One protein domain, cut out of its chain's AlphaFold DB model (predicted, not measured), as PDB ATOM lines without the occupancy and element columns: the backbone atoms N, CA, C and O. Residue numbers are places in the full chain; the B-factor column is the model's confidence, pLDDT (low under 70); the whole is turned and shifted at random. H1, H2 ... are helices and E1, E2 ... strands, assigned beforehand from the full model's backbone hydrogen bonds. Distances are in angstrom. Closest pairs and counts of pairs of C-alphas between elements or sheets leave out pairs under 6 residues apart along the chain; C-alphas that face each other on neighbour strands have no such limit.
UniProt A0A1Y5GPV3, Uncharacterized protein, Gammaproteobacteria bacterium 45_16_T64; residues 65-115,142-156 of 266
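What this domain is: This is residues 65 to 115 and 142 to 156 of the 266 residues of an uncharacterized protein of Gammaproteobacteria bacterium 45_16_T64 (UniProt A0A1Y5GPV3). With little regular structure, this is a small twisted sheet of four short strands with short helix H1 over one face and long loops, residues 73 to 89 and 95 to 108, around it. The printed part has 66 residues, 25 in named elements, in the order H1 E1 E2 E3 E4; the sheet E1 E2 E4 E3 is antiparallel, the class mixed. It is compact, radius of gyration of the C-alphas 10.8 A, spanning 33 by 25 by 24 A.

Where its parts are: H1, residues 65 to 72, starts at C-alpha 65 (135.533, 292.301, 323.188) and measures 10.7 A. E1 is residues 90 to 94, 13.4 A; E2 109 to 112, 10.2 A; E3 143 to 146, 8.4 A; E4 152 to 155, 9.7 A, ending at C-alpha 155 (138.722, 307.156, 318.834).

How they stand to each other: Within hydrogen-bond range are N 92 and O 111 in hairpin E1 and E2, 2.9 A, N 110 and O 154 between E2 and E4, 2.8 A, and N 144 and O 153 in hairpin E3 and E4, 2.9 A. H1, every O i to N i+4 pair within range, is on the sheet at height 8.6 A; its closest C-alphas to E3 are Gly 71 and His 146, 6.2 A.

The domain as a whole: Residues 116 to 141 are not printed, a 14.3 A gap between C-alphas 115 and 142. Links H1 to E1 and E1 to E2 are long. Residues 84 to 88 have pLDDT under 70.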
ATOM      1  N   ALA A  65     136.698 292.493 322.324       92.38
ATOM      2  CA  ALA A  65     135.533 292.301 323.188       92.38
ATOM      3  C   ALA A  65     134.880 293.631 323.611       92.38
ATOM      4  O   ALA A  65     133.663 293.705 323.793       92.38
ATOM      5  N   VAL A  66     135.675 294.698 323.750       93.38
ATOM      6  CA  VAL A  66     135.173 296.052 324.024       93.38
ATOM      7  C   VAL A  66     134.475 296.617 322.790       93.38
ATOM      8  O   VAL A  66     133.386 297.179 322.908       93.38
ATOM      9  N   ILE A  67     135.067 296.441 321.607       94.88
ATOM     10  CA  ILE A  67     134.484 296.919 320.347       94.88
ATOM     11  C   ILE A  67     133.172 296.198 320.032       94.88
ATOM     12  O   ILE A  67     132.196 296.865 319.690       94.88
ATOM     13  N   ASP A  68     133.109 294.881 320.229       94.25
ATOM     14  CA  ASP A  68     131.891 294.084 320.049       94.25
ATOM     15  C   ASP A  68     130.779 294.560 320.997       94.25
ATOM     16  O   ASP A  68     129.656 294.837 320.574       94.25
ATOM     17  N   LYS A  69     131.111 294.787 322.274       95.56
ATOM     18  CA  LYS A  69     130.169 295.323 323.266       95.56
ATOM     19  C   LYS A  69     129.623 296.700 322.880       95.56
ATOM     20  O   LYS A  69     128.420 296.947 323.009       95.56
ATOM     21  N   ILE A  70     130.484 297.606 322.410       95.56
ATOM     22  CA  ILE A  70     130.046 298.907 321.885       95.56
ATOM     23  C   ILE A  70     129.133 298.683 320.673       95.56
ATOM     24  O   ILE A  70     128.085 299.319 320.572       95.56
ATOM     25  N   GLY A  71     129.500 297.761 319.781       93.56
ATOM     26  CA  GLY A  71     128.776 297.485 318.548       93.56
ATOM     27  C   GLY A  71     127.371 296.908 318.738       93.56
ATOM     28  O   GLY A  71     126.493 297.184 317.916       93.56
ATOM     29  N   ASP A  72     127.141 296.202 319.844       94.00
ATOM     30  CA  ASP A  72     125.839 295.636 320.209       94.00
ATOM     31  C   ASP A  72     124.947 296.592 321.013       94.00
ATOM     32  O   ASP A  72     123.725 296.394 321.088       94.00
ATOM     33  N   THR A  73     125.524 297.652 321.584       94.31
ATOM     34  CA  THR A  73     124.816 298.585 322.465       94.31
ATOM     35  C   THR A  73     123.644 299.268 321.747       94.31
ATOM     36  O   THR A  73     123.770 299.771 320.639       94.31
ATOM     37  N   ASP A  74     122.464 299.317 322.366       91.94
ATOM     38  CA  ASP A  74     121.327 300.062 321.814       91.94
ATOM     39  C   ASP A  74     121.494 301.577 322.011       91.94
ATOM     40  O   ASP A  74     121.327 302.099 323.112       91.94
ATOM     41  N   LEU A  75     121.799 302.291 320.924       90.62
ATOM     42  CA  LEU A  75     122.011 303.741 320.943       90.62
ATOM     43  C   LEU A  75     120.722 304.557 321.123       90.62
ATOM     44  O   LEU A  75     120.804 305.719 321.515       90.62
ATOM     45  N   SER A  76     119.541 303.983 320.855       86.12
ATOM     46  CA  SER A  76     118.269 304.730 320.857       86.12
ATOM     47  C   SER A  76     117.891 305.287 322.235       86.12
ATOM     48  O   SER A  76     117.227 306.318 322.330       86.12
ATOM     49  N   ASN A  77     118.380 304.640 323.295       83.88
ATOM     50  CA  ASN A  77     118.131 304.995 324.690       83.88
ATOM     51  C   ASN A  77     119.309 305.735 325.348       83.88
ATOM     52  O   ASN A  77     119.258 306.055 326.538       83.88
ATOM     53  N   LEU A  78     120.382 306.015 324.601       88.75
ATOM     54  CA  LEU A  78     121.563 306.692 325.126       88.75
ATOM     55  C   LEU A  78     121.499 308.198 324.898       88.75
ATOM     56  O   LEU A  78     121.142 308.687 323.828       88.75
ATOM     57  N   LYS A  79     121.950 308.955 325.897       86.62
ATOM     58  CA  LYS A  79     122.108 310.401 325.761       86.62
ATOM     59  C   LYS A  79     123.299 310.707 324.852       86.62
ATOM     60  O   LYS A  79     124.439 310.407 325.199       86.62
ATOM     61  N   ALA A  80     123.038 311.337 323.711       85.81
ATOM     62  CA  ALA A  80     124.094 311.852 322.851       85.81
ATOM     63  C   ALA A  80     124.728 313.114 323.462       85.81
ATOM     64  O   ALA A  80     124.056 313.971 324.044       85.81
ATOM     65  N   THR A  81     126.041 313.236 323.310       85.50
ATOM     66  CA  THR A  81     126.819 314.411 323.687       85.50
ATOM     67  C   THR A  81     126.892 315.361 322.501       85.50
ATOM     68  O   THR A  81     127.415 315.015 321.443       85.50
ATOM     69  N   MET A  82     126.392 316.583 322.677       80.62
ATOM     70  CA  MET A  82     126.505 317.630 321.661       80.62
ATOM     71  C   MET A  82     127.953 318.119 321.557       80.62
ATOM     72  O   MET A  82     128.581 318.477 322.564       80.62
ATOM     73  N   LEU A  83     128.474 318.172 320.331       71.56
ATOM     74  CA  LEU A  83     129.775 318.774 320.060       71.56
ATOM     75  C   LEU A  83     129.619 320.296 319.971       71.56
ATOM     76  O   LEU A  83     128.805 320.817 319.208       71.56
ATOM     77  N   GLY A  84     130.394 321.025 320.777       60.31
ATOM     78  CA  GLY A  84     130.388 322.487 320.769       60.31
ATOM     79  C   GLY A  84     130.927 323.034 319.445       60.31
ATOM     80  O   GLY A  84     131.868 322.481 318.886       60.31
ATOM     81  N   GLY A  85     130.327 324.110 318.930       58.34
ATOM     82  CA  GLY A  85     130.770 324.762 317.689       58.34
ATOM     83  C   GLY A  85     130.386 324.039 316.392       58.34
ATOM     84  O   GLY A  85     130.599 324.588 315.314       58.34
ATOM     85  N   SER A  86     129.769 322.859 316.478       58.56
ATOM     86  CA  SER A  86     129.212 322.147 315.329       58.56
ATOM     87  C   SER A  86     127.708 322.401 315.197       58.56
ATOM     88  O   SER A  86     126.998 322.538 316.196       58.56
ATOM     89  N   ARG A  87     127.192 322.473 313.961       57.28
ATOM     90  CA  ARG A  87     125.752 322.626 313.678       57.28
ATOM     91  C   ARG A  87     125.011 321.322 313.982       57.28
ATOM     92  O   ARG A  87     124.650 320.582 313.078       57.28
ATOM     93  N   GLY A  88     124.795 321.042 315.263       62.47
ATOM     94  CA  GLY A  88     123.949 319.935 315.699       62.47
ATOM     95  C   GLY A  88     124.584 318.543 315.617       62.47
ATOM     96  O   GLY A  88     123.861 317.573 315.822       62.47
ATOM     97  N   LYS A  89     125.899 318.412 315.356       74.56
ATOM     98  CA  LYS A  89     126.565 317.101 315.449       74.56
ATOM     99  C   LYS A  89     126.564 316.634 316.909       74.56
ATOM    100  O   LYS A  89     126.945 317.371 317.826       74.56
ATOM    101  N   SER A  90     126.118 315.403 317.104       84.12
ATOM    102  CA  SER A  90     126.012 314.753 318.404       84.12
ATOM    103  C   SER A  90     126.637 313.373 318.316       84.12
ATOM    104  O   SER A  90     126.407 312.668 317.334       84.12
ATOM    105  N   VAL A  91     127.387 312.991 319.341       90.50
ATOM    106  CA  VAL A  91     128.103 311.715 319.393       90.50
ATOM    107  C   VAL A  91     127.697 310.928 320.630       90.50
ATOM    108  O   VAL A  91     127.419 311.511 321.678       90.50
ATOM    109  N   HIS A  92     127.689 309.605 320.539       94.81
ATOM    110  CA  HIS A  92     127.640 308.747 321.722       94.81
ATOM    111  C   HIS A  92     129.063 308.465 322.177       94.81
ATOM    112  O   HIS A  92     129.899 308.131 321.342       94.81
ATOM    113  N   LEU A  93     129.340 308.624 323.471       94.50
ATOM    114  CA  LEU A  93     130.666 308.410 324.043       94.50
ATOM    115  C   LEU A  93     130.686 307.122 324.862       94.50
ATOM    116  O   LEU A  93     129.705 306.794 325.533       94.50
ATOM    117  N   PHE A  94     131.820 306.430 324.829       95.69
ATOM    118  CA  PHE A  94     132.056 305.206 325.587       95.69
ATOM    119  C   PHE A  94     133.412 305.273 326.285       95.69
ATOM    120  O   PHE A  94     134.368 305.825 325.737       95.69
ATOM    121  N   ASP A  95     133.482 304.725 327.494       94.19
ATOM    122  CA  ASP A  95     134.726 304.594 328.253       94.19
ATOM    123  C   ASP A  95     135.613 303.447 327.724       94.19
ATOM    124  O   ASP A  95     135.277 302.762 326.754       94.19
ATOM    125  N   ALA A  96     136.760 303.227 328.372       92.56
ATOM    126  CA  ALA A  96     137.704 302.165 328.015       92.56
ATOM    127  C   ALA A  96     137.121 300.738 328.128       92.56
ATOM    128  O   ALA A  96     137.613 299.838 327.452       92.56
ATOM    129  N   ASP A  97     136.073 300.536 328.936       93.44
ATOM    130  CA  ASP A  97     135.373 299.254 329.105       93.44
ATOM    131  C   ASP A  97     134.214 299.083 328.102       93.44
ATOM    132  O   ASP A  97     133.431 298.123 328.194       93.44
ATOM    133  N   GLY A  98     134.012 300.053 327.205       92.69
ATOM    134  CA  GLY A  98     132.894 300.089 326.266       92.69
ATOM    135  C   GLY A  98     131.543 300.363 326.929       92.69
ATOM    136  O   GLY A  98     130.508 299.973 326.389       92.69
ATOM    137  N   LYS A  99     131.512 300.972 328.121       94.94
ATOM    138  CA  LYS A  99     130.262 301.418 328.756       94.94
ATOM    139  C   LYS A  99     129.912 302.827 328.264       94.94
ATOM    140  O   LYS A  99     130.806 303.669 328.159       94.94
ATOM    141  N   PRO A 100     128.627 303.122 327.994       94.50
ATOM    142  CA  PRO A 100     128.198 304.472 327.655       94.50
ATOM    143  C   PRO A 100     128.570 305.478 328.745       94.50
ATOM    144  O   PRO A 100     128.353 305.227 329.931       94.50
ATOM    145  N   THR A 101     129.068 306.641 328.343       91.44
ATOM    146  CA  THR A 101     129.409 307.737 329.252       91.44
ATOM    147  C   THR A 101     128.969 309.080 328.677       91.44
ATOM    148  O   THR A 101     128.806 309.250 327.472       91.44
ATOM    149  N   THR A 102     128.763 310.064 329.550       87.94
ATOM    150  CA  THR A 102     128.605 311.478 329.164       87.94
ATOM    151  C   THR A 102     129.826 312.316 329.540       87.94
ATOM    152  O   THR A 102     129.853 313.518 329.275       87.94
ATOM    153  N   SER A 103     130.822 311.709 330.191       87.56
ATOM    154  CA  SER A 103     132.071 312.368 330.560       87.56
ATOM    155  C   SER A 103     132.999 312.428 329.351       87.56
ATOM    156  O   SER A 103     133.437 311.403 328.839       87.56
ATOM    157  N   LYS A 104     133.321 313.643 328.901       87.31
ATOM    158  CA  LYS A 104     134.287 313.861 327.813       87.31
ATOM    159  C   LYS A 104     135.725 313.530 328.218       87.31
ATOM    160  O   LYS A 104     136.543 313.304 327.337       87.31
ATOM    161  N   ALA A 105     136.033 313.556 329.513       84.75
ATOM    162  CA  ALA A 105     137.372 313.270 330.020       84.75
ATOM    163  C   ALA A 105     137.649 311.759 330.080       84.75
ATOM    164  O   ALA A 105     138.762 311.336 329.786       84.75
ATOM    165  N   ASP A 106     136.624 310.962 330.402       86.31
ATOM    166  CA  ASP A 106     136.751 309.507 330.587       86.31
ATOM    167  C   ASP A 106     136.433 308.707 329.314       86.31
ATOM    168  O   ASP A 106     136.623 307.491 329.265       86.31
ATOM    169  N   ALA A 107     135.910 309.375 328.285       91.56
ATOM    170  CA  ALA A 107     135.607 308.750 327.011       91.56
ATOM    171  C   ALA A 107     136.891 308.347 326.267       91.56
ATOM    172  O   ALA A 107     137.876 309.083 326.235       91.56
ATOM    173  N   VAL A 108     136.839 307.184 325.626       93.00
ATOM    174  CA  VAL A 108     137.897 306.640 324.761       93.00
ATOM    175  C   VAL A 108     137.371 306.396 323.353       93.00
ATOM    176  O   VAL A 108     138.110 306.563 322.384       93.00
ATOM    177  N   PHE A 109     136.083 306.075 323.222       95.00
ATOM    178  CA  PHE A 109     135.446 305.830 321.934       95.00
ATOM    179  C   PHE A 109     134.257 306.754 321.714       95.00
ATOM    180  O   PHE A 109     133.598 307.204 322.656       95.00
ATOM    181  N   MET A 110     133.954 306.994 320.443       94.62
ATOM    182  CA  MET A 110     132.768 307.709 320.013       94.62
ATOM    183  C   MET A 110     132.092 307.038 318.818       94.62
ATOM    184  O   MET A 110     132.746 306.420 317.979       94.62
ATOM    185  N   ILE A 111     130.777 307.222 318.719       93.38
ATOM    186  CA  ILE A 111     129.990 306.949 317.513       93.38
ATOM    187  C   ILE A 111     129.315 308.253 317.089       93.38
ATOM    188  O   ILE A 111     128.524 308.819 317.850       93.38
ATOM    189  N   ASP A 112     129.598 308.713 315.869       88.06
ATOM    190  CA  ASP A 112     128.848 309.790 315.216       88.06
ATOM    191  C   ASP A 112     127.722 309.190 314.362       88.06
ATOM    192  O   ASP A 112     127.949 308.523 313.347       88.06
ATOM    193  N   ASN A 113     126.478 309.440 314.772       79.25
ATOM    194  CA  ASN A 113     125.291 308.916 314.095       79.25
ATOM    195  C   ASN A 113     125.117 309.472 312.675       79.25
ATOM    196  O   ASN A 113     124.459 308.843 311.840       79.25
ATOM    197  N   LEU A 114     125.692 310.637 312.385       81.25
ATOM    198  CA  LEU A 114     125.509 311.354 311.128       81.25
ATOM    199  C   LEU A 114     126.720 311.258 310.202       81.25
ATOM    200  O   LEU A 114     126.651 311.784 309.095       81.25
ATOM    201  N   MET A 115     127.777 310.534 310.590       84.06
ATOM    202  CA  MET A 115     128.944 310.360 309.729       84.06
ATOM    203  C   MET A 115     128.577 309.583 308.449       84.06
ATOM    204  O   MET A 115     128.110 308.435 308.533       84.06
ATOM    205  N   GLU A 142     141.432 307.144 315.110       88.81
ATOM    206  CA  GLU A 142     141.467 305.729 314.734       88.81
ATOM    207  C   GLU A 142     140.051 305.162 314.544       88.81
ATOM    208  O   GLU A 142     139.126 305.493 315.288       88.81
ATOM    209  N   LEU A 143     139.888 304.285 313.548       89.12
ATOM    210  CA  LEU A 143     138.668 303.511 313.326       89.12
ATOM    211  C   LEU A 143     138.854 302.110 313.915       89.12
ATOM    212  O   LEU A 143     139.669 301.334 313.417       89.12
ATOM    213  N   HIS A 144     138.077 301.772 314.940       90.38
ATOM    214  CA  HIS A 144     138.214 300.500 315.655       90.38
ATOM    215  C   HIS A 144     137.239 299.418 315.184       90.38
ATOM    216  O   HIS A 144     137.482 298.234 315.400       90.38
ATOM    217  N   GLY A 145     136.143 299.800 314.531       90.62
ATOM    218  CA  GLY A 145     135.127 298.861 314.073       90.62
ATOM    219  C   GLY A 145     133.843 299.560 313.656       90.62
ATOM    220  O   GLY A 145     133.830 300.765 313.398       90.62
ATOM    221  N   HIS A 146     132.757 298.793 313.600       91.81
ATOM    222  CA  HIS A 146     131.434 299.302 313.263       91.81
ATOM    223  C   HIS A 146     130.413 298.834 314.290       91.81
ATOM    224  O   HIS A 146     130.414 297.686 314.719       91.81
ATOM    225  N   HIS A 147     129.506 299.734 314.634       93.44
ATOM    226  CA  HIS A 147     128.287 299.404 315.342       93.44
ATOM    227  C   HIS A 147     127.309 298.660 314.424       93.44
ATOM    228  O   HIS A 147     127.351 298.840 313.205       93.44
ATOM    229  N   LYS A 148     126.379 297.877 314.989       89.00
ATOM    230  CA  LYS A 148     125.386 297.080 314.234       89.00
ATOM    231  C   LYS A 148     124.552 297.877 313.222       89.00
ATOM    232  O   LYS A 148     124.045 297.317 312.258       89.00
ATOM    233  N   SER A 149     124.419 299.192 313.412       87.50
ATOM    234  CA  SER A 149     123.764 300.100 312.452       87.50
ATOM    235  C   SER A 149     124.651 300.524 311.267       87.50
ATOM    236  O   SER A 149     124.234 301.356 310.463       87.50
ATOM    237  N   GLY A 150     125.878 300.007 311.170       86.94
ATOM    238  CA  GLY A 150     126.872 300.370 310.156       86.94
ATOM    239  C   GLY A 150     127.632 301.668 310.448       86.94
ATOM    240  O   GLY A 150     128.335 302.174 309.574       86.94
ATOM    241  N   LYS A 151     127.487 302.243 311.649       89.44
ATOM    242  CA  LYS A 151     128.173 303.484 312.048       89.44
ATOM    243  C   LYS A 151     129.567 303.188 312.607       89.44
ATOM    244  O   LYS A 151     129.719 302.191 313.309       89.44
ATOM    245  N   PRO A 152     130.576 304.022 312.314       90.75
ATOM    246  CA  PRO A 152     131.949 303.760 312.715       90.75
ATOM    247  C   PRO A 152     132.121 303.966 314.222       90.75
ATOM    248  O   PRO A 152     131.592 304.923 314.790       90.75
ATOM    249  N   ILE A 153     132.886 303.077 314.851       93.44
ATOM    250  CA  ILE A 153     133.373 303.242 316.223       93.44
ATOM    251  C   ILE A 153     134.762 303.866 316.119       93.44
ATOM    252  O   ILE A 153     135.699 303.229 315.634       93.44
ATOM    253  N   MET A 154     134.881 305.123 316.534       92.75
ATOM    254  CA  MET A 154     136.093 305.925 316.378       92.75
ATOM    255  C   MET A 154     136.732 306.263 317.717       92.75
ATOM    256  O   MET A 154     136.060 306.292 318.746       92.75
ATOM    257  N   GLN A 155     138.021 306.582 317.694       92.69
ATOM    258  CA  GLN A 155     138.722 307.156 318.834       92.69
ATOM    259  C   GLN A 155     138.108 308.505 319.235       92.69
ATOM    260  O   GLN A 155     137.980 309.418 318.417       92.69
ATOM    261  N   TRP A 156     137.789 308.655 320.518       91.50
ATOM    262  CA  TRP A 156     137.576 309.954 321.143       91.50
ATOM    263  C   TRP A 156     138.919 310.509 321.621       91.50
ATOM    264  O   TRP A 156     139.686 309.812 322.283       91.50
TER     265      TRP A 156